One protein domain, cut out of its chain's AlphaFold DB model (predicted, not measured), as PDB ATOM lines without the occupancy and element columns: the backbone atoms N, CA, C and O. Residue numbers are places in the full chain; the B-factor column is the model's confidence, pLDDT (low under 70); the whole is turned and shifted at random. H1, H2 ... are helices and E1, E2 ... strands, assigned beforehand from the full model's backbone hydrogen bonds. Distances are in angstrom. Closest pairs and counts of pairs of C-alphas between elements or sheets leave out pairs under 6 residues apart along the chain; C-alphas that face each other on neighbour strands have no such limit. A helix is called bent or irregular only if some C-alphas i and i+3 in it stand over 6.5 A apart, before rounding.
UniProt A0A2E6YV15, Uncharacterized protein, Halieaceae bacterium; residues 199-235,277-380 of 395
ATOM      1  N   THR A 199     196.916 145.079 195.231       92.06
ATOM      2  CA  THR A 199     196.797 145.855 196.464       92.06
ATOM      3  C   THR A 199     197.219 147.290 196.196       92.06
ATOM      4  O   THR A 199     198.404 147.593 196.107       92.06
ATOM      5  N   ILE A 200     196.239 148.187 196.124       93.31
ATOM      6  CA  ILE A 200     196.457 149.631 196.073       93.31
ATOM      7  C   ILE A 200     195.847 150.246 197.327       93.31
ATOM      8  O   ILE A 200     194.735 149.898 197.724       93.31
ATOM      9  N   LYS A 201     196.575 151.178 197.941       89.88
ATOM     10  CA  LYS A 201     196.059 152.052 198.996       89.88
ATOM     11  C   LYS A 201     196.169 153.492 198.523       89.88
ATOM     12  O   LYS A 201     197.230 153.915 198.069       89.88
ATOM     13  N   VAL A 202     195.072 154.229 198.618       90.75
ATOM     14  CA  VAL A 202     195.018 155.655 198.290       90.75
ATOM     15  C   VAL A 202     194.698 156.389 199.580       90.75
ATOM     16  O   VAL A 202     193.685 156.103 200.209       90.75
ATOM     17  N   LYS A 203     195.579 157.300 199.998       89.31
ATOM     18  CA  LYS A 203     195.284 158.192 201.122       89.31
ATOM     19  C   LYS A 203     194.258 159.226 200.665       89.31
ATOM     20  O   LYS A 203     194.366 159.740 199.556       89.31
ATOM     21  N   TYR A 204     193.284 159.510 201.515       89.31
ATOM     22  CA  TYR A 204     192.275 160.540 201.304       89.31
ATOM     23  C   TYR A 204     192.081 161.320 202.606       89.31
ATOM     24  O   TYR A 204     192.378 160.814 203.690       89.31
ATOM     25  N   ASN A 205     191.623 162.562 202.490       90.06
ATOM     26  CA  ASN A 205     191.419 163.453 203.628       90.06
ATOM     27  C   ASN A 205     190.103 163.167 204.359       90.06
ATOM     28  O   ASN A 205     189.366 162.230 204.056       90.06
ATOM     29  N   ASN A 206     189.735 164.069 205.262       88.56
ATOM     30  CA  ASN A 206     188.537 164.005 206.093       88.56
ATOM     31  C   ASN A 206     187.227 164.291 205.317       88.56
ATOM     32  O   ASN A 206     186.271 164.810 205.887       88.56
ATOM     33  N   PHE A 207     187.149 163.970 204.019       92.50
ATOM     34  CA  PHE A 207     185.962 164.186 203.177       92.50
ATOM     35  C   PHE A 207     184.693 163.616 203.816       92.50
ATOM     36  O   PHE A 207     183.707 164.325 203.991       92.50
ATOM     37  N   PHE A 208     184.739 162.349 204.231       92.88
ATOM     38  CA  PHE A 208     183.585 161.686 204.833       92.88
ATOM     39  C   PHE A 208     183.173 162.295 206.174       92.88
ATOM     40  O   PHE A 208     182.000 162.234 206.512       92.88
ATOM     41  N   GLU A 209     184.107 162.883 206.928       91.88
ATOM     42  CA  GLU A 209     183.796 163.594 208.175       91.88
ATOM     43  C   GLU A 209     183.106 164.926 207.875       91.88
ATOM     44  O   GLU A 209     182.085 165.243 208.476       91.88
ATOM     45  N   ARG A 210     183.594 165.672 206.877       90.75
ATOM     46  CA  ARG A 210     182.987 166.942 206.446       90.75
ATOM     47  C   ARG A 210     181.573 166.765 205.896       90.75
ATOM     48  O   ARG A 210     180.714 167.618 206.104       90.75
ATOM     49  N   GLU A 211     181.312 165.655 205.210       92.75
ATOM     50  CA  GLU A 211     179.990 165.370 204.645       92.75
ATOM     51  C   GLU A 211     179.005 164.732 205.648       92.75
ATOM     52  O   GLU A 211     177.842 164.503 205.301       92.75
ATOM     53  N   LEU A 212     179.391 164.538 206.922       92.75
ATOM     54  CA  LEU A 212     178.455 164.147 207.991       92.75
ATOM     55  C   LEU A 212     177.339 165.179 208.214       92.75
ATOM     56  O   LEU A 212     176.274 164.826 208.717       92.75
ATOM     57  N   ARG A 213     177.506 166.422 207.743       90.69
ATOM     58  CA  ARG A 213     176.457 167.460 207.728       90.69
ATOM     59  C   ARG A 213     175.126 167.001 207.117       90.69
ATOM     60  O   ARG A 213     174.075 167.538 207.456       90.69
ATOM     61  N   HIS A 214     175.131 165.999 206.233       89.94
ATOM     62  CA  HIS A 214     173.902 165.462 205.644       89.94
ATOM     63  C   HIS A 214     172.970 164.787 206.667       89.94
ATOM     64  O   HIS A 214     171.765 164.706 206.419       89.94
ATOM     65  N   PHE A 215     173.480 164.372 207.833       90.81
ATOM     66  CA  PHE A 215     172.688 163.769 208.912       90.81
ATOM     67  C   PHE A 215     171.680 164.718 209.569       90.81
ATOM     68  O   PHE A 215     170.759 164.238 210.236       90.81
ATOM     69  N   VAL A 216     171.816 166.034 209.361       86.44
ATOM     70  CA  VAL A 216     170.837 167.040 209.811       86.44
ATOM     71  C   VAL A 216     169.467 166.792 209.167       86.44
ATOM     72  O   VAL A 216     168.422 167.054 209.759       86.44
ATOM     73  N   LEU A 217     169.442 166.232 207.955       88.31
ATOM     74  CA  LEU A 217     168.206 165.946 207.241       88.31
ATOM     75  C   LEU A 217     167.603 164.619 207.715       88.31
ATOM     76  O   LEU A 217     168.147 163.548 207.449       88.31
ATOM     77  N   ARG A 218     166.399 164.656 208.299       87.56
ATOM     78  CA  ARG A 218     165.649 163.440 208.683       87.56
ATOM     79  C   ARG A 218     165.522 162.433 207.533       87.56
ATOM     80  O   ARG A 218     165.775 161.246 207.711       87.56
ATOM     81  N   LYS A 219     165.231 162.927 206.326       90.19
ATOM     82  CA  LYS A 219     165.136 162.107 205.108       90.19
ATOM     83  C   LYS A 219     166.430 161.339 204.806       90.19
ATOM     84  O   LYS A 219     166.361 160.234 204.275       90.19
ATOM     85  N   PHE A 220     167.597 161.902 205.129       92.88
ATOM     86  CA  PHE A 220     168.875 161.210 204.966       92.88
ATOM     87  C   PHE A 220     168.962 160.008 205.910       92.88
ATOM     88  O   PHE A 220     169.261 158.910 205.446       92.88
ATOM     89  N   ARG A 221     168.614 160.184 207.194       92.62
ATOM     90  CA  ARG A 221     168.592 159.098 208.190       92.62
ATOM     91  C   ARG A 221     167.602 157.989 207.819       92.62
ATOM     92  O   ARG A 221     167.965 156.815 207.861       92.62
ATOM     93  N   ASP A 222     166.401 158.341 207.358       90.69
ATOM     94  CA  ASP A 222     165.397 157.358 206.917       90.69
ATOM     95  C   ASP A 222     165.892 156.531 205.714       90.69
ATOM     96  O   ASP A 222     165.718 155.314 205.649       90.69
ATOM     97  N   GLN A 223     166.566 157.169 204.752       91.81
ATOM     98  CA  GLN A 223     167.143 156.467 203.602       91.81
ATOM     99  C   GLN A 223     168.395 155.654 203.959       91.81
ATOM    100  O   GLN A 223     168.633 154.592 203.373       91.81
ATOM    101  N   LEU A 224     169.201 156.140 204.903       93.69
ATOM    102  CA  LEU A 224     170.343 155.409 205.441       93.69
ATOM    103  C   LEU A 224     169.880 154.117 206.124       93.69
ATOM    104  O   LEU A 224     170.500 153.075 205.931       93.69
ATOM    105  N   LEU A 225     168.748 154.151 206.829       92.56
ATOM    106  CA  LEU A 225     168.157 152.973 207.459       92.56
ATOM    107  C   LEU A 225     167.813 151.874 206.438       92.56
ATOM    108  O   LEU A 225     168.140 150.710 206.650       92.56
ATOM    109  N   ASN A 226     167.238 152.237 205.288       91.69
ATOM    110  CA  ASN A 226     166.996 151.279 204.201       91.69
ATOM    111  C   ASN A 226     168.306 150.689 203.652       91.69
ATOM    112  O   ASN A 226     168.390 149.490 203.392       91.69
ATOM    113  N   THR A 227     169.342 151.523 203.528       91.81
ATOM    114  CA  THR A 227     170.682 151.090 203.089       91.81
ATOM    115  C   THR A 227     171.303 150.117 204.094       91.81
ATOM    116  O   THR A 227     171.929 149.133 203.700       91.81
ATOM    117  N   LEU A 228     171.093 150.344 205.394       93.69
ATOM    118  CA  LEU A 228     171.529 149.442 206.454       93.69
ATOM    119  C   LEU A 228     170.848 148.075 206.346       93.69
ATOM    120  O   LEU A 228     171.530 147.057 206.431       93.69
ATOM    121  N   TRP A 229     169.530 148.027 206.144       92.88
ATOM    122  CA  TRP A 229     168.805 146.759 205.999       92.88
ATOM    123  C   TRP A 229     169.302 145.945 204.813       92.88
ATOM    124  O   TRP A 229     169.588 144.758 204.959       92.88
ATOM    125  N   ASP A 230     169.501 146.592 203.670       89.44
ATOM    126  CA  ASP A 230     170.089 145.950 202.496       89.44
ATOM    127  C   ASP A 230     171.524 145.464 202.750       89.44
ATOM    128  O   ASP A 230     171.906 144.389 202.285       89.44
ATOM    129  N   HIS A 231     172.309 146.201 203.540       89.06
ATOM    130  CA  HIS A 231     173.659 145.793 203.923       89.06
ATOM    131  C   HIS A 231     173.694 144.652 204.955       89.06
ATOM    132  O   HIS A 231     174.664 143.904 205.002       89.06
ATOM    133  N   LEU A 232     172.665 144.483 205.788       89.06
ATOM    134  CA  LEU A 232     172.583 143.380 206.757       89.06
ATOM    135  C   LEU A 232     171.978 142.099 206.155       89.06
ATOM    136  O   LEU A 232     172.221 140.999 206.658       89.06
ATOM    137  N   SER A 233     171.195 142.228 205.084       88.12
ATOM    138  CA  SER A 233     170.536 141.109 204.404       88.12
ATOM    139  C   SER A 233     171.507 140.310 203.543       88.12
ATOM    140  O   SER A 233     172.201 140.870 202.696       88.12
ATOM    141  N   HIS A 234     171.575 138.999 203.755       85.56
ATOM    142  CA  HIS A 234     172.385 138.084 202.957       85.56
ATOM    143  C   HIS A 234     171.637 137.665 201.681       85.56
ATOM    144  O   HIS A 234     170.405 137.584 201.686       85.56
ATOM    145  N   PRO A 235     172.356 137.352 200.588       83.25
ATOM    146  CA  PRO A 235     171.741 136.767 199.400       83.25
ATOM    147  C   PRO A 235     170.920 135.520 199.757       83.25
ATOM    148  O   PRO A 235     171.397 134.647 200.487       83.25
ATOM    149  N   PRO A 277     176.189 161.667 214.384       94.94
ATOM    150  CA  PRO A 277     176.638 161.221 213.061       94.94
ATOM    151  C   PRO A 277     177.961 160.440 213.072       94.94
ATOM    152  O   PRO A 277     178.095 159.418 212.391       94.94
ATOM    153  N   GLU A 278     178.930 160.880 213.874       94.94
ATOM    154  CA  GLU A 278     180.245 160.253 214.020       94.94
ATOM    155  C   GLU A 278     180.119 158.853 214.628       94.94
ATOM    156  O   GLU A 278     180.790 157.908 214.199       94.94
ATOM    157  N   GLU A 279     179.221 158.688 215.602       95.06
ATOM    158  CA  GLU A 279     178.963 157.393 216.219       95.06
ATOM    159  C   GLU A 279     178.277 156.429 215.260       95.06
ATOM    160  O   GLU A 279     178.646 155.248 215.217       95.06
ATOM    161  N   VAL A 280     177.306 156.921 214.487       94.88
ATOM    162  CA  VAL A 280     176.617 156.127 213.465       94.88
ATOM    163  C   VAL A 280     177.621 155.637 212.429       94.88
ATOM    164  O   VAL A 280     177.682 154.434 212.160       94.88
ATOM    165  N   ARG A 281     178.467 156.534 211.905       95.12
ATOM    166  CA  ARG A 281     179.510 156.184 210.936       95.12
ATOM    167  C   ARG A 281     180.512 155.187 211.513       95.12
ATOM    168  O   ARG A 281     180.873 154.233 210.833       95.12
ATOM    169  N   ARG A 282     180.926 155.340 212.773       94.88
ATOM    170  CA  ARG A 282     181.831 154.386 213.440       94.88
ATOM    171  C   ARG A 282     181.212 152.990 213.564       94.88
ATOM    172  O   ARG A 282     181.910 152.000 213.364       94.88
ATOM    173  N   LYS A 283     179.920 152.897 213.901       94.31
ATOM    174  CA  LYS A 283     179.204 151.614 214.043       94.31
ATOM    175  C   LYS A 283     178.903 150.968 212.685       94.31
ATOM    176  O   LYS A 283     178.968 149.747 212.566       94.31
ATOM    177  N   TYR A 284     178.597 151.774 211.669       94.81
ATOM    178  CA  TYR A 284     178.153 151.319 210.350       94.81
ATOM    179  C   TYR A 284     178.834 152.118 209.224       94.81
ATOM    180  O   TYR A 284     178.166 152.874 208.509       94.81
ATOM    181  N   PRO A 285     180.155 151.952 209.032       94.94
ATOM    182  CA  PRO A 285     180.926 152.795 208.120       94.94
ATOM    183  C   PRO A 285     180.488 152.621 206.668       94.94
ATOM    184  O   PRO A 285     180.146 153.598 206.016       94.94
ATOM    185  N   ASN A 286     180.380 151.382 206.176       95.50
ATOM    186  CA  ASN A 286     180.059 151.140 204.767       95.50
ATOM    187  C   ASN A 286     178.668 151.670 204.359       95.50
ATOM    188  O   ASN A 286     178.610 152.423 203.388       95.50
ATOM    189  N   PRO A 287     177.555 151.361 205.066       95.31
ATOM    190  CA  PRO A 287     176.252 151.936 204.719       95.31
ATOM    191  C   PRO A 287     176.253 153.467 204.739       95.31
ATOM    192  O   PRO A 287     175.671 154.094 203.854       95.31
ATOM    193  N   THR A 288     176.933 154.058 205.726       96.00
ATOM    194  CA  THR A 288     177.021 155.512 205.893       96.00
ATOM    195  C   THR A 288     177.803 156.156 204.755       96.00
ATOM    196  O   THR A 288     177.298 157.067 204.103       96.00
ATOM    197  N   ASP A 289     178.996 155.648 204.459       96.38
ATOM    198  CA  ASP A 289     179.884 156.187 203.431       96.38
ATOM    199  C   ASP A 289     179.280 156.030 202.020       96.38
ATOM    200  O   ASP A 289     179.357 156.959 201.212       96.38
ATOM    201  N   ILE A 290     178.594 154.910 201.736       96.12
ATOM    202  CA  ILE A 290     177.816 154.727 200.495       96.12
ATOM    203  C   ILE A 290     176.763 155.821 200.367       96.12
ATOM    204  O   ILE A 290     176.622 156.435 199.305       96.12
ATOM    205  N   LYS A 291     176.018 156.073 201.448       95.38
ATOM    206  CA  LYS A 291     174.930 157.044 201.432       95.38
ATOM    207  C   LYS A 291     175.442 158.474 201.279       95.38
ATOM    208  O   LYS A 291     174.860 159.230 200.505       95.38
ATOM    209  N   ILE A 292     176.543 158.820 201.946       95.94
ATOM    210  CA  ILE A 292     177.226 160.111 201.797       95.94
ATOM    211  C   ILE A 292     177.600 160.345 200.330       95.94
ATOM    212  O   ILE A 292     177.209 161.358 199.753       95.94
ATOM    213  N   VAL A 293     178.289 159.389 199.697       96.00
ATOM    214  CA  VAL A 293     178.692 159.509 198.287       96.00
ATOM    215  C   VAL A 293     177.473 159.606 197.372       96.00
ATOM    216  O   VAL A 293     177.438 160.453 196.480       96.00
ATOM    217  N   GLN A 294     176.443 158.790 197.604       95.12
ATOM    218  CA  GLN A 294     175.212 158.846 196.819       95.12
ATOM    219  C   GLN A 294     174.553 160.229 196.907       95.12
ATOM    220  O   GLN A 294     174.194 160.801 195.878       95.12
ATOM    221  N   THR A 295     174.416 160.786 198.111       94.25
ATOM    222  CA  THR A 295     173.823 162.109 198.324       94.25
ATOM    223  C   THR A 295     174.679 163.221 197.717       94.25
ATOM    224  O   THR A 295     174.127 164.106 197.064       94.25
ATOM    225  N   TYR A 296     176.010 163.149 197.829       93.94
ATOM    226  CA  TYR A 296     176.915 164.096 197.173       93.94
ATOM    227  C   TYR A 296     176.702 164.106 195.653       93.94
ATOM    228  O   TYR A 296     176.484 165.159 195.056       93.94
ATOM    229  N   PHE A 297     176.683 162.933 195.012       95.19
ATOM    230  CA  PHE A 297     176.492 162.832 193.562       95.19
ATOM    231  C   PHE A 297     175.094 163.256 193.104       95.19
ATOM    232  O   PHE A 297     174.959 163.892 192.057       95.19
ATOM    233  N   GLN A 298     174.056 162.966 193.887       93.62
ATOM    234  CA  GLN A 298     172.697 163.420 193.591       93.62
ATOM    235  C   GLN A 298     172.578 164.944 193.681       93.62
ATOM    236  O   GLN A 298     171.886 165.554 192.866       93.62
ATOM    237  N   ASN A 299     173.266 165.573 194.634       91.94
ATOM    238  CA  ASN A 299     173.213 167.019 194.822       91.94
ATOM    239  C   ASN A 299     174.053 167.764 193.778       91.94
ATOM    240  O   ASN A 299     173.524 168.681 193.142       91.94
ATOM    241  N   THR A 300     175.298 167.329 193.564       92.75
ATOM    242  CA  THR A 300     176.296 168.010 192.720       92.75
ATOM    243  C   THR A 300     176.174 167.641 191.242       92.75
ATOM    244  O   THR A 300     176.197 168.518 190.387       92.75
ATOM    245  N   PHE A 301     175.988 166.357 190.924       92.75
ATOM    246  CA  PHE A 301     176.013 165.845 189.543       92.75
ATOM    247  C   PHE A 301     174.645 165.374 189.028       92.75
ATOM    248  O   PHE A 301     174.546 164.917 187.892       92.75
ATOM    249  N   LYS A 302     173.592 165.449 189.857       93.00
ATOM    250  CA  LYS A 302     172.236 164.941 189.560       93.00
ATOM    251  C   LYS A 302     172.226 163.472 189.113       93.00
ATOM    252  O   LYS A 302     171.411 163.065 188.290       93.00
ATOM    253  N   MET A 303     173.125 162.668 189.682       93.62
ATOM    254  CA  MET A 303     173.317 161.262 189.323       93.62
ATOM    255  C   MET A 303     173.228 160.357 190.553       93.62
ATOM    256  O   MET A 303     173.672 160.716 191.640       93.62
ATOM    257  N   ASP A 304     172.688 159.151 190.377       93.25
ATOM    258  CA  ASP A 304     172.699 158.119 191.413       93.25
ATOM    259  C   ASP A 304     173.987 157.287 191.343       93.25
ATOM    260  O   ASP A 304     174.091 156.344 190.558       93.25
ATOM    261  N   PHE A 305     174.973 157.634 192.173       95.19
ATOM    262  CA  PHE A 305     176.281 156.974 192.175       95.19
ATOM    263  C   PHE A 305     176.188 155.447 192.310       95.19
ATOM    264  O   PHE A 305     176.817 154.718 191.543       95.19
ATOM    265  N   ALA A 306     175.378 154.958 193.254       94.12
ATOM    266  CA  ALA A 306     175.278 153.531 193.540       94.12
ATOM    267  C   ALA A 306     174.691 152.753 192.355       94.12
ATOM    268  O   ALA A 306     175.110 151.634 192.084       94.12
ATOM    269  N   LYS A 307     173.762 153.362 191.609       92.69
ATOM    270  CA  LYS A 307     173.141 152.741 190.435       92.69
ATOM    271  C   LYS A 307     174.112 152.561 189.263       92.69
ATOM    272  O   LYS A 307     173.988 151.581 188.536       92.69
ATOM    273  N   PHE A 308     175.036 153.501 189.057       93.00
ATOM    274  CA  PHE A 308     175.916 153.511 187.880       93.00
ATOM    275  C   PHE A 308     177.319 152.957 188.141       93.00
ATOM    276  O   PHE A 308     177.930 152.419 187.223       93.00
ATOM    277  N   PHE A 309     177.834 153.078 189.367       96.19
ATOM    278  CA  PHE A 309     179.236 152.773 189.671       96.19
ATOM    279  C   PHE A 309     179.430 151.725 190.761       96.19
ATOM    280  O   PHE A 309     180.575 151.396 191.069       96.19
ATOM    281  N   VAL A 310     178.355 151.188 191.346       96.25
ATOM    282  CA  VAL A 310     178.445 150.166 192.393       96.25
ATOM    283  C   VAL A 310     177.690 148.911 191.970       96.25
ATOM    284  O   VAL A 310     176.496 148.931 191.685       96.25
ATOM    285  N   CYS A 311     178.391 147.785 191.964       95.19
ATOM    286  CA  CYS A 311     177.826 146.465 191.756       95.19
ATOM    287  C   CYS A 311     177.855 145.697 193.083       95.19
ATOM    288  O   CYS A 311     178.894 145.188 193.506       95.19
ATOM    289  N   PHE A 312     176.707 145.642 193.759       92.94
ATOM    290  CA  PHE A 312     176.540 144.837 194.971       92.94
ATOM    291  C   PHE A 312     176.619 143.339 194.655       92.94
ATOM    292  O   PHE A 312     176.208 142.907 193.574       92.94
ATOM    293  N   GLU A 313     177.056 142.541 195.631       90.31
ATOM    294  CA  GLU A 313     177.305 141.096 195.482       90.31
ATOM    295  C   GLU A 313     176.091 140.359 194.880       90.31
ATOM    296  O   GLU A 313     176.219 139.599 193.920       90.31
ATOM    297  N   ARG A 314     174.881 140.687 195.359       85.38
ATOM    298  CA  ARG A 314     173.599 140.124 194.887       85.38
ATOM    299  C   ARG A 314     173.317 140.330 193.393       85.38
ATOM    300  O   ARG A 314     172.612 139.528 192.781       85.38
ATOM    301  N   ASN A 315     173.856 141.399 192.808       87.25
ATOM    302  CA  ASN A 315     173.582 141.810 191.431       87.25
ATOM    303  C   ASN A 315     174.709 141.440 190.464       87.25
ATOM    304  O   ASN A 315     174.512 141.531 189.253       87.25
ATOM    305  N   HIS A 316     175.871 141.011 190.966       88.19
ATOM    306  CA  HIS A 316     177.043 140.774 190.126       88.19
ATOM    307  C   HIS A 316     176.787 139.742 189.025       88.19
ATOM    308  O   HIS A 316     177.130 139.996 187.877       88.19
ATOM    309  N   CYS A 317     176.082 138.645 189.318       81.25
ATOM    310  CA  CYS A 317     175.730 137.630 188.313       81.25
ATOM    311  C   CYS A 317     175.021 138.205 187.072       81.25
ATOM    312  O   CYS A 317     175.312 137.788 185.957       81.25
ATOM    313  N   LYS A 318     174.146 139.203 187.245       84.00
ATOM    314  CA  LYS A 318     173.396 139.837 186.146       84.00
ATOM    315  C   LYS A 318     174.252 140.806 185.330       84.00
ATOM    316  O   LYS A 318     173.881 141.171 184.218       84.00
ATOM    317  N   HIS A 319     175.374 141.252 185.889       88.75
ATOM    318  CA  HIS A 319     176.186 142.336 185.344       88.75
ATOM    319  C   HIS A 319     177.658 141.961 185.161       88.75
ATOM    320  O   HIS A 319     178.449 142.828 184.812       88.75
ATOM    321  N   GLU A 320     178.046 140.700 185.346       87.25
ATOM    322  CA  GLU A 320     179.446 140.263 185.348       87.25
ATOM    323  C   GLU A 320     180.192 140.693 184.080       87.25
ATOM    324  O   GLU A 320     181.267 141.295 184.157       87.25
ATOM    325  N   ARG A 321     179.580 140.449 182.915       88.00
ATOM    326  CA  ARG A 321     180.115 140.868 181.618       88.00
ATOM    327  C   ARG A 321     180.244 142.388 181.526       88.00
ATOM    328  O   ARG A 321     181.313 142.886 181.192       88.00
ATOM    329  N   ALA A 322     179.188 143.116 181.892       90.62
ATOM    330  CA  ALA A 322     179.175 144.577 181.861       90.62
ATOM    331  C   ALA A 322     180.235 145.185 182.793       90.62
ATOM    332  O   ALA A 322     180.890 146.147 182.419       90.62
ATOM    333  N   VAL A 323     180.454 144.601 183.974       92.81
ATOM    334  CA  VAL A 323     181.497 145.026 184.920       92.81
ATOM    335  C   VAL A 323     182.892 144.785 184.343       92.81
ATOM    336  O   VAL A 323     183.762 145.639 184.481       92.81
ATOM    337  N   ARG A 324     183.121 143.637 183.691       90.12
ATOM    338  CA  ARG A 324     184.430 143.286 183.114       90.12
ATOM    339  C   ARG A 324     184.783 144.144 181.897       90.12
ATOM    340  O   ARG A 324     185.937 144.537 181.758       90.12
ATOM    341  N   GLU A 325     183.801 144.419 181.044       90.25
ATOM    342  CA  GLU A 325     183.955 145.177 179.792       90.25
ATOM    343  C   GLU A 325     183.764 146.697 179.980       90.25
ATOM    344  O   GLU A 325     183.916 147.464 179.029       90.25
ATOM    345  N   SER A 326     183.430 147.153 181.191       91.00
ATOM    346  CA  SER A 326     183.172 148.567 181.467       91.00
ATOM    347  C   SER A 326     184.404 149.435 181.200       91.00
ATOM    348  O   SER A 326     185.477 149.225 181.766       91.00
ATOM    349  N   ALA A 327     184.215 150.492 180.404       89.69
ATOM    350  CA  ALA A 327     185.229 151.521 180.177       89.69
ATOM    351  C   ALA A 327     185.485 152.393 181.422       89.69
ATOM    352  O   ALA A 327     186.533 153.027 181.542       89.69
ATOM    353  N   VAL A 328     184.526 152.443 182.352       93.50
ATOM    354  CA  VAL A 328     184.631 153.193 183.611       93.50
ATOM    355  C   VAL A 328     184.903 152.243 184.780       93.50
ATOM    356  O   VAL A 328     184.419 151.108 184.758       93.50
ATOM    357  N   PRO A 329     185.657 152.667 185.810       96.12
ATOM    358  CA  PRO A 329     185.865 151.845 186.996       96.12
ATOM    359  C   PRO A 329     184.533 151.585 187.715       96.12
ATOM    360  O   PRO A 329     183.721 152.500 187.877       96.12
ATOM    361  N   ILE A 330     184.326 150.350 188.175       97.38
ATOM    362  CA  ILE A 330     183.130 149.927 188.917       97.38
ATOM    363  C   ILE A 330     183.550 149.400 190.288       97.38
ATOM    364  O   ILE A 330     184.430 148.548 190.390       97.38
ATOM    365  N   ILE A 331     182.917 149.883 191.353       97.88
ATOM    366  CA  ILE A 331     183.094 149.347 192.703       97.88
ATOM    367  C   ILE A 331     182.279 148.058 192.815       97.88
ATOM    368  O   ILE A 331     181.071 148.067 192.606       97.88
ATOM    369  N   VAL A 332     182.921 146.955 193.173       96.88
ATOM    370  CA  VAL A 332     182.291 145.643 193.341       96.88
ATOM    371  C   VAL A 332     182.357 145.227 194.806       96.88
ATOM    372  O   VAL A 332     183.427 145.267 195.420       96.88
ATOM    373  N   GLU A 333     181.215 144.829 195.363       95.50
ATOM    374  CA  GLU A 333     181.123 144.240 196.702       95.50
ATOM    375  C   GLU A 333     181.334 142.721 196.632       95.50
ATOM    376  O   GLU A 333     180.696 142.033 195.840       95.50
ATOM    377  N   SER A 334     182.189 142.196 197.507       94.12
ATOM    378  CA  SER A 334     182.296 140.761 197.794       94.12
ATOM    379  C   SER A 334     182.678 140.571 199.258       94.12
ATOM    380  O   SER A 334     183.555 141.290 199.746       94.12
ATOM    381  N   PHE A 335     182.058 139.627 199.970       93.31
ATOM    382  CA  PHE A 335     182.313 139.392 201.402       93.31
ATOM    383  C   PHE A 335     182.131 140.646 202.287       93.31
ATOM    384  O   PHE A 335     182.847 140.820 203.275       93.31
ATOM    385  N   ARG A 336     181.197 141.543 201.928       92.38
ATOM    386  CA  ARG A 336     180.982 142.863 202.575       92.38
ATOM    387  C   ARG A 336     182.174 143.821 202.523       92.38
ATOM    388  O   ARG A 336     182.237 144.787 203.286       92.38
ATOM    389  N   LYS A 337     183.116 143.561 201.625       94.88
ATOM    390  CA  LYS A 337     184.253 144.424 201.320       94.88
ATOM    391  C   LYS A 337     184.165 144.885 199.874       94.88
ATOM    392  O   LYS A 337     183.538 144.232 199.041       94.88
ATOM    393  N   TYR A 338     184.817 145.999 199.578       96.88
ATOM    394  CA  TYR A 338     184.715 146.667 198.287       96.88
ATOM    395  C   TYR A 338     186.063 146.658 197.568       96.88
ATOM    396  O   TYR A 338     187.107 146.891 198.181       96.88
ATOM    397  N   SER A 339     186.029 146.360 196.269       97.25
ATOM    398  CA  SER A 339     187.172 146.446 195.343       97.25
ATOM    399  C   SER A 339     186.776 147.307 194.150       97.25
ATOM    400  O   SER A 339     185.599 147.359 193.806       97.25
ATOM    401  N   VAL A 340     187.731 147.933 193.473       97.69
ATOM    402  CA  VAL A 340     187.464 148.657 192.221       97.69
ATOM    403  C   VAL A 340     187.889 147.796 191.046       97.69
ATOM    404  O   VAL A 340     189.066 147.481 190.924       97.69
ATOM    405  N   VAL A 341     186.959 147.421 190.174       96.88
ATOM    406  CA  VAL A 341     187.267 146.720 188.925       96.88
ATOM    407  C   VAL A 341     187.477 147.738 187.812       96.88
ATOM    408  O   VAL A 341     186.604 148.565 187.545       96.88
ATOM    409  N   HIS A 342     188.639 147.685 187.164       95.56
ATOM    410  CA  HIS A 342     188.969 148.518 186.011       95.56
ATOM    411  C   HIS A 342     189.925 147.770 185.072       95.56
ATOM    412  O   HIS A 342     190.918 147.195 185.520       95.56
ATOM    413  N   ASN A 343     189.618 147.752 183.769       91.00
ATOM    414  CA  ASN A 343     190.385 147.033 182.740       91.00
ATOM    415  C   ASN A 343     190.636 145.552 183.094       91.00
ATOM    416  O   ASN A 343     191.756 145.053 183.000       91.00
ATOM    417  N   GLY A 344     189.596 144.861 183.574       89.69
ATOM    418  CA  GLY A 344     189.653 143.434 183.916       89.69
ATOM    419  C   GLY A 344     190.407 143.074 185.205       89.69
ATOM    420  O   GLY A 344     190.457 141.895 185.546       89.69
ATOM    421  N   LYS A 345     190.957 144.046 185.944       94.50
ATOM    422  CA  LYS A 345     191.649 143.833 187.230       94.50
ATOM    423  C   LYS A 345     190.866 144.434 188.391       94.50
ATOM    424  O   LYS A 345     190.183 145.439 188.208       94.50
ATOM    425  N   ALA A 346     190.991 143.842 189.578       96.31
ATOM    426  CA  ALA A 346     190.408 144.346 190.817       96.31
ATOM    427  C   ALA A 346     191.479 145.005 191.704       96.31
ATOM    428  O   ALA A 346     192.485 144.386 192.041       96.31
ATOM    429  N   TYR A 347     191.239 146.246 192.118       96.88
ATOM    430  CA  TYR A 347     192.157 147.058 192.911       96.88
ATOM    431  C   TYR A 347     191.603 147.315 194.309       96.88
ATOM    432  O   TYR A 347     190.461 147.760 194.468       96.88
ATOM    433  N   GLY A 348     192.443 147.079 195.316       94.94
ATOM    434  CA  GLY A 348     192.073 147.220 196.721       94.94
ATOM    435  C   GLY A 348     191.070 146.162 197.189       94.94
ATOM    436  O   GLY A 348     190.499 145.408 196.398       94.94
ATOM    437  N   PHE A 349     190.888 146.078 198.506       95.62
ATOM    438  CA  PHE A 349     189.888 145.209 199.121       95.62
ATOM    439  C   PHE A 349     189.641 145.619 200.575       95.62
ATOM    440  O   PHE A 349     190.398 145.246 201.475       95.62
ATOM    441  N   GLY A 350     188.609 146.423 200.821       94.88
ATOM    442  CA  GLY A 350     188.448 147.054 202.130       94.88
ATOM    443  C   GLY A 350     187.102 147.722 202.346       94.88
ATOM    444  O   GLY A 350     186.068 147.210 201.906       94.88
ATOM    445  N   SER A 351     187.129 148.838 203.073       96.00
ATOM    446  CA  SER A 351     185.940 149.649 203.320       96.00
ATOM    447  C   SER A 351     185.455 150.318 202.035       96.00
ATOM    448  O   SER A 351     186.188 150.428 201.046       96.00
ATOM    449  N   PHE A 352     184.208 150.785 202.041       96.88
ATOM    450  CA  PHE A 352     183.690 151.552 200.914       96.88
ATOM    451  C   PHE A 352     184.465 152.861 200.713       96.88
ATOM    452  O   PHE A 352     184.724 153.236 199.574       96.88
ATOM    453  N   ALA A 353     184.893 153.520 201.795       96.38
ATOM    454  CA  ALA A 353     185.687 154.742 201.718       96.38
ATOM    455  C   ALA A 353     187.023 154.529 200.984       96.38
ATOM    456  O   ALA A 353     187.352 155.293 200.074       96.38
ATOM    457  N   ASP A 354     187.734 153.441 201.300       96.19
ATOM    458  CA  ASP A 354     188.971 153.065 200.603       96.19
ATOM    459  C   ASP A 354     188.715 152.813 199.111       96.19
ATOM    460  O   ASP A 354     189.436 153.308 198.241       96.19
ATOM    461  N   ALA A 355     187.659 152.054 198.802       97.25
ATOM    462  CA  ALA A 355     187.294 151.736 197.427       97.25
ATOM    463  C   ALA A 355     186.864 152.982 196.642       97.25
ATOM    464  O   ALA A 355     187.211 153.112 195.472       97.25
ATOM    465  N   PHE A 356     186.164 153.926 197.270       97.50
ATOM    466  CA  PHE A 356     185.760 155.177 196.638       97.50
ATOM    467  C   PHE A 356     186.962 156.070 196.303       97.50
ATOM    468  O   PHE A 356     187.027 156.626 195.206       97.50
ATOM    469  N   ALA A 357     187.960 156.150 197.188       96.12
ATOM    470  CA  ALA A 357     189.206 156.859 196.900       96.12
ATOM    471  C   ALA A 357     189.962 156.234 195.712       96.12
ATOM    472  O   ALA A 357     190.427 156.943 194.817       96.12
ATOM    473  N   ILE A 358     190.039 154.900 195.650       96.38
ATOM    474  CA  ILE A 358     190.623 154.189 194.501       96.38
ATOM    475  C   ILE A 358     189.802 154.445 193.229       96.38
ATOM    476  O   ILE A 358     190.372 154.705 192.169       96.38
ATOM    477  N   TRP A 359     188.472 154.412 193.324       97.12
ATOM    478  CA  TRP A 359     187.576 154.663 192.198       97.12
ATOM    479  C   TRP A 359     187.822 156.053 191.617       97.12
ATOM    480  O   TRP A 359     188.026 156.179 190.413       97.12
ATOM    481  N   LEU A 360     187.908 157.076 192.468       95.50
ATOM    482  CA  LEU A 360     188.133 158.460 192.055       95.50
ATOM    483  C   LEU A 360     189.500 158.672 191.382       95.50
ATOM    484  O   LEU A 360     189.621 159.508 190.483       95.50
ATOM    485  N   LYS A 361     190.516 157.891 191.780       93.19
ATOM    486  CA  LYS A 361     191.840 157.880 191.142       93.19
ATOM    487  C   LYS A 361     191.787 157.348 189.706       93.19
ATOM    488  O   LYS A 361     192.488 157.873 188.848       93.19
ATOM    489  N   PHE A 362     190.975 156.326 189.436       93.81
ATOM    490  CA  PHE A 362     190.822 155.761 188.087       93.81
ATOM    491  C   PHE A 362     189.767 156.479 187.238       93.81
ATOM    492  O   PHE A 362     189.819 156.461 186.009       93.81
ATOM    493  N   ALA A 363     188.786 157.111 187.876       92.06
ATOM    494  CA  ALA A 363     187.659 157.740 187.216       92.06
ATOM    495  C   ALA A 363     188.066 159.085 186.602       92.06
ATOM    496  O   ALA A 363     187.767 160.122 187.175       92.06
ATOM    497  N   ASN A 364     188.732 159.100 185.440       82.69
ATOM    498  CA  ASN A 364     189.206 160.338 184.799       82.69
ATOM    499  C   ASN A 364     188.066 161.295 184.400       82.69
ATOM    500  O   ASN A 364     188.033 162.431 184.872       82.69
ATOM    501  N   LYS A 365     187.138 160.831 183.551       82.69
ATOM    502  CA  LYS A 365     185.919 161.550 183.120       82.69
ATOM    503  C   LYS A 365     184.765 160.563 182.877       82.69
ATOM    504  O   LYS A 365     184.321 160.411 181.733       82.69
ATOM    505  N   PRO A 366     184.306 159.823 183.903       84.25
ATOM    506  CA  PRO A 366     183.219 158.867 183.722       84.25
ATOM    507  C   PRO A 366     181.963 159.610 183.259       84.25
ATOM    508  O   PRO A 366     181.568 160.595 183.875       84.25
ATOM    509  N   TYR A 367     181.367 159.185 182.144       83.50
ATOM    510  CA  TYR A 367     180.182 159.828 181.554       83.50
ATOM    511  C   TYR A 367     180.289 161.360 181.405       83.50
ATOM    512  O   TYR A 367     179.296 162.067 181.550       83.50
ATOM    513  N   ARG A 368     181.491 161.878 181.099       85.12
ATOM    514  CA  ARG A 368     181.782 163.323 180.960       85.12
ATOM    515  C   ARG A 368     181.598 164.149 182.245       85.12
ATOM    516  O   ARG A 368     181.541 165.371 182.159       85.12
ATOM    517  N   LEU A 369     181.549 163.513 183.416       87.81
ATOM    518  CA  LEU A 369     181.548 164.220 184.695       87.81
ATOM    519  C   LEU A 369     182.895 164.912 184.933       87.81
ATOM    520  O   LEU A 369     183.953 164.298 184.756       87.81
ATOM    521  N   ASP A 370     182.844 166.170 185.368       89.94
ATOM    522  CA  ASP A 370     184.006 166.876 185.896       89.94
ATOM    523  C   ASP A 370     184.152 166.571 187.390       89.94
ATOM    524  O   ASP A 370     183.314 166.939 188.207       89.94
ATOM    525  N   LEU A 371     185.214 165.846 187.736       92.06
ATOM    526  CA  LEU A 371     185.491 165.412 189.104       92.06
ATOM    527  C   LEU A 371     186.613 166.228 189.761       92.06
ATOM    528  O   LEU A 371     187.115 165.814 190.803       92.06
ATOM    529  N   THR A 372     187.029 167.350 189.169       90.62
ATOM    530  CA  THR A 372     188.180 168.142 189.638       90.62
ATOM    531  C   THR A 372     187.987 168.628 191.075       90.62
ATOM    532  O   THR A 372     188.784 168.277 191.941       90.62
ATOM    533  N   GLU A 373     186.864 169.288 191.373       89.38
ATOM    534  CA  GLU A 373     186.538 169.754 192.731       89.38
ATOM    535  C   GLU A 373     186.443 168.592 193.738       89.38
ATOM    536  O   GLU A 373     186.895 168.684 194.878       89.38
ATOM    537  N   LEU A 374     185.878 167.452 193.322       91.81
ATOM    538  CA  LEU A 374     185.781 166.272 194.182       91.81
ATOM    539  C   LEU A 374     187.167 165.686 194.489       91.81
ATOM    540  O   LEU A 374     187.413 165.267 195.619       91.81
ATOM    541  N   ARG A 375     188.083 165.668 193.512       92.12
ATOM    542  CA  ARG A 375     189.476 165.248 193.726       92.12
ATOM    543  C   ARG A 375     190.209 166.191 194.659       92.12
ATOM    544  O   ARG A 375     190.928 165.705 195.523       92.12
ATOM    545  N   GLU A 376     190.006 167.495 194.537       90.81
ATOM    546  CA  GLU A 376     190.577 168.470 195.470       90.81
ATOM    547  C   GLU A 376     190.048 168.254 196.891       90.81
ATOM    548  O   GLU A 376     190.833 168.162 197.828       90.81
ATOM    549  N   LYS A 377     188.738 168.045 197.068       90.00
ATOM    550  CA  LYS A 377     188.165 167.729 198.389       90.00
ATOM    551  C   LYS A 377     188.689 166.413 198.974       90.00
ATOM    552  O   LYS A 377     188.883 166.315 200.185       90.00
ATOM    553  N   MET A 378     188.896 165.399 198.133       90.75
ATOM    554  CA  MET A 378     189.332 164.064 198.557       90.75
ATOM    555  C   MET A 378     190.843 163.950 198.780       90.75
ATOM    556  O   MET A 378     191.252 163.229 199.690       90.75
ATOM    557  N   PHE A 379     191.662 164.635 197.977       91.94
ATOM    558  CA  PHE A 379     193.122 164.460 197.928       91.94
ATOM    559  C   PHE A 379     193.930 165.748 198.117       91.94
ATOM    560  O   PHE A 379     195.119 165.655 198.406       91.94
ATOM    561  N   GLY A 380     193.337 166.929 197.930       83.12
ATOM    562  CA  GLY A 380     194.030 168.211 198.089       83.12
ATOM    563  C   GLY A 380     194.408 168.475 199.543       83.12
ATOM    564  O   GLY A 380     193.809 167.922 200.455       83.12
TER     565      GLY A 380
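What this domain is: This is residues 199 to 235 and 277 to 380 of the 395 residues of an uncharacterized protein of Halieaceae bacterium (UniProt A0A2E6YV15). Two parts stand side by side: a small, strongly twisted sheet with H7 over one face and H6 over the other, and a cluster of crossing helices with H1, H2 and H3 round H4. The parts join where H4 meets H7, and H8 lies near H1 and H7. The printed part has 141 residues with eight named helices and three named strands, in the order H1 to H6, E1 to E3, H7, H8. The sheet runs E1, E2, E3, all antiparallel; the class is mostly helix. The whole is compact, with a radius of gyration of the C-alphas of 14.4 A, and spans 39 by 38 by 28 A.

Where its parts are: Find C-alpha 207 at (185.962, 164.186, 203.177), where H1, residues 207 to 216, begins; it is irregular, but only just, with C-alphas 210 and 213 6.7 A apart. H2, residues 218 to 232, is 21.3 A long. Next come H3, residues 277 to 283, and H4, residues 285 to 300, which begins at (180.926, 152.795, 208.120) and is 22.1 A long. After H5, residues 305 to 309, look for H6, residues 313 to 325, 17.5 A long and irregular, with C-alphas 318 and 321 8.2 A apart. Then read E1, residues 330 to 334, E2, residues 337 to 342, E3, residues 345 to 350, H7, residues 352 to 362, and H8, residues 372 to 379, ending at (193.122, 164.460, 197.928).

How they stand to each other: Begin at H4, the hub. Its residues 289 to 292 touch H1 about perpendicular at 81 degrees, the closest C-alphas being Glu 211 and Ile 292, 6.6 A. Its residues 287 to 291 touch H2, closest C-alphas Leu 228 and Pro 287, 5.6 A. H3 and H4 touch only at the corner, and only just, with 3 pairs of C-alphas within 8 A. H4 touches H5, closest C-alphas Gln 294 and Phe 305, 5.1 A. Its residues 285 to 290 touch H7 at a steep tilt of 45 degrees, closest C-alphas Asn 286 and Phe 352, 5.3 A. E1, E2 and E3 form a meander, each strand the antiparallel neighbour of the one before; look at N 332 and O 339, 2.8 A, and N 347 and O 340, 2.8 A, within hydrogen-bond range. H7 is on the sheet at a height of 8.0 A; H6, on the opposite face, has a height of 9.7 A. H5 only grazes the sheet. Every O i to N i+4 pair is within hydrogen-bond range in H2, H3, H4, H5, H7 and H8; H6 has 5 of 9, and H1 has 1 of 6 but 5 of 7 O i to N i+3 pairs.

The domain as a whole: Look for the two C-alphas farthest apart at Arg 218 and Gly 344, 39.9 A. Residues 236 to 276 are not printed, and C-alphas 235 and 277 across the cut are 28.4 A apart. Of the links printed whole, none is long. Mean pLDDT of the printed part is 92.3, and no printed residue is under 70.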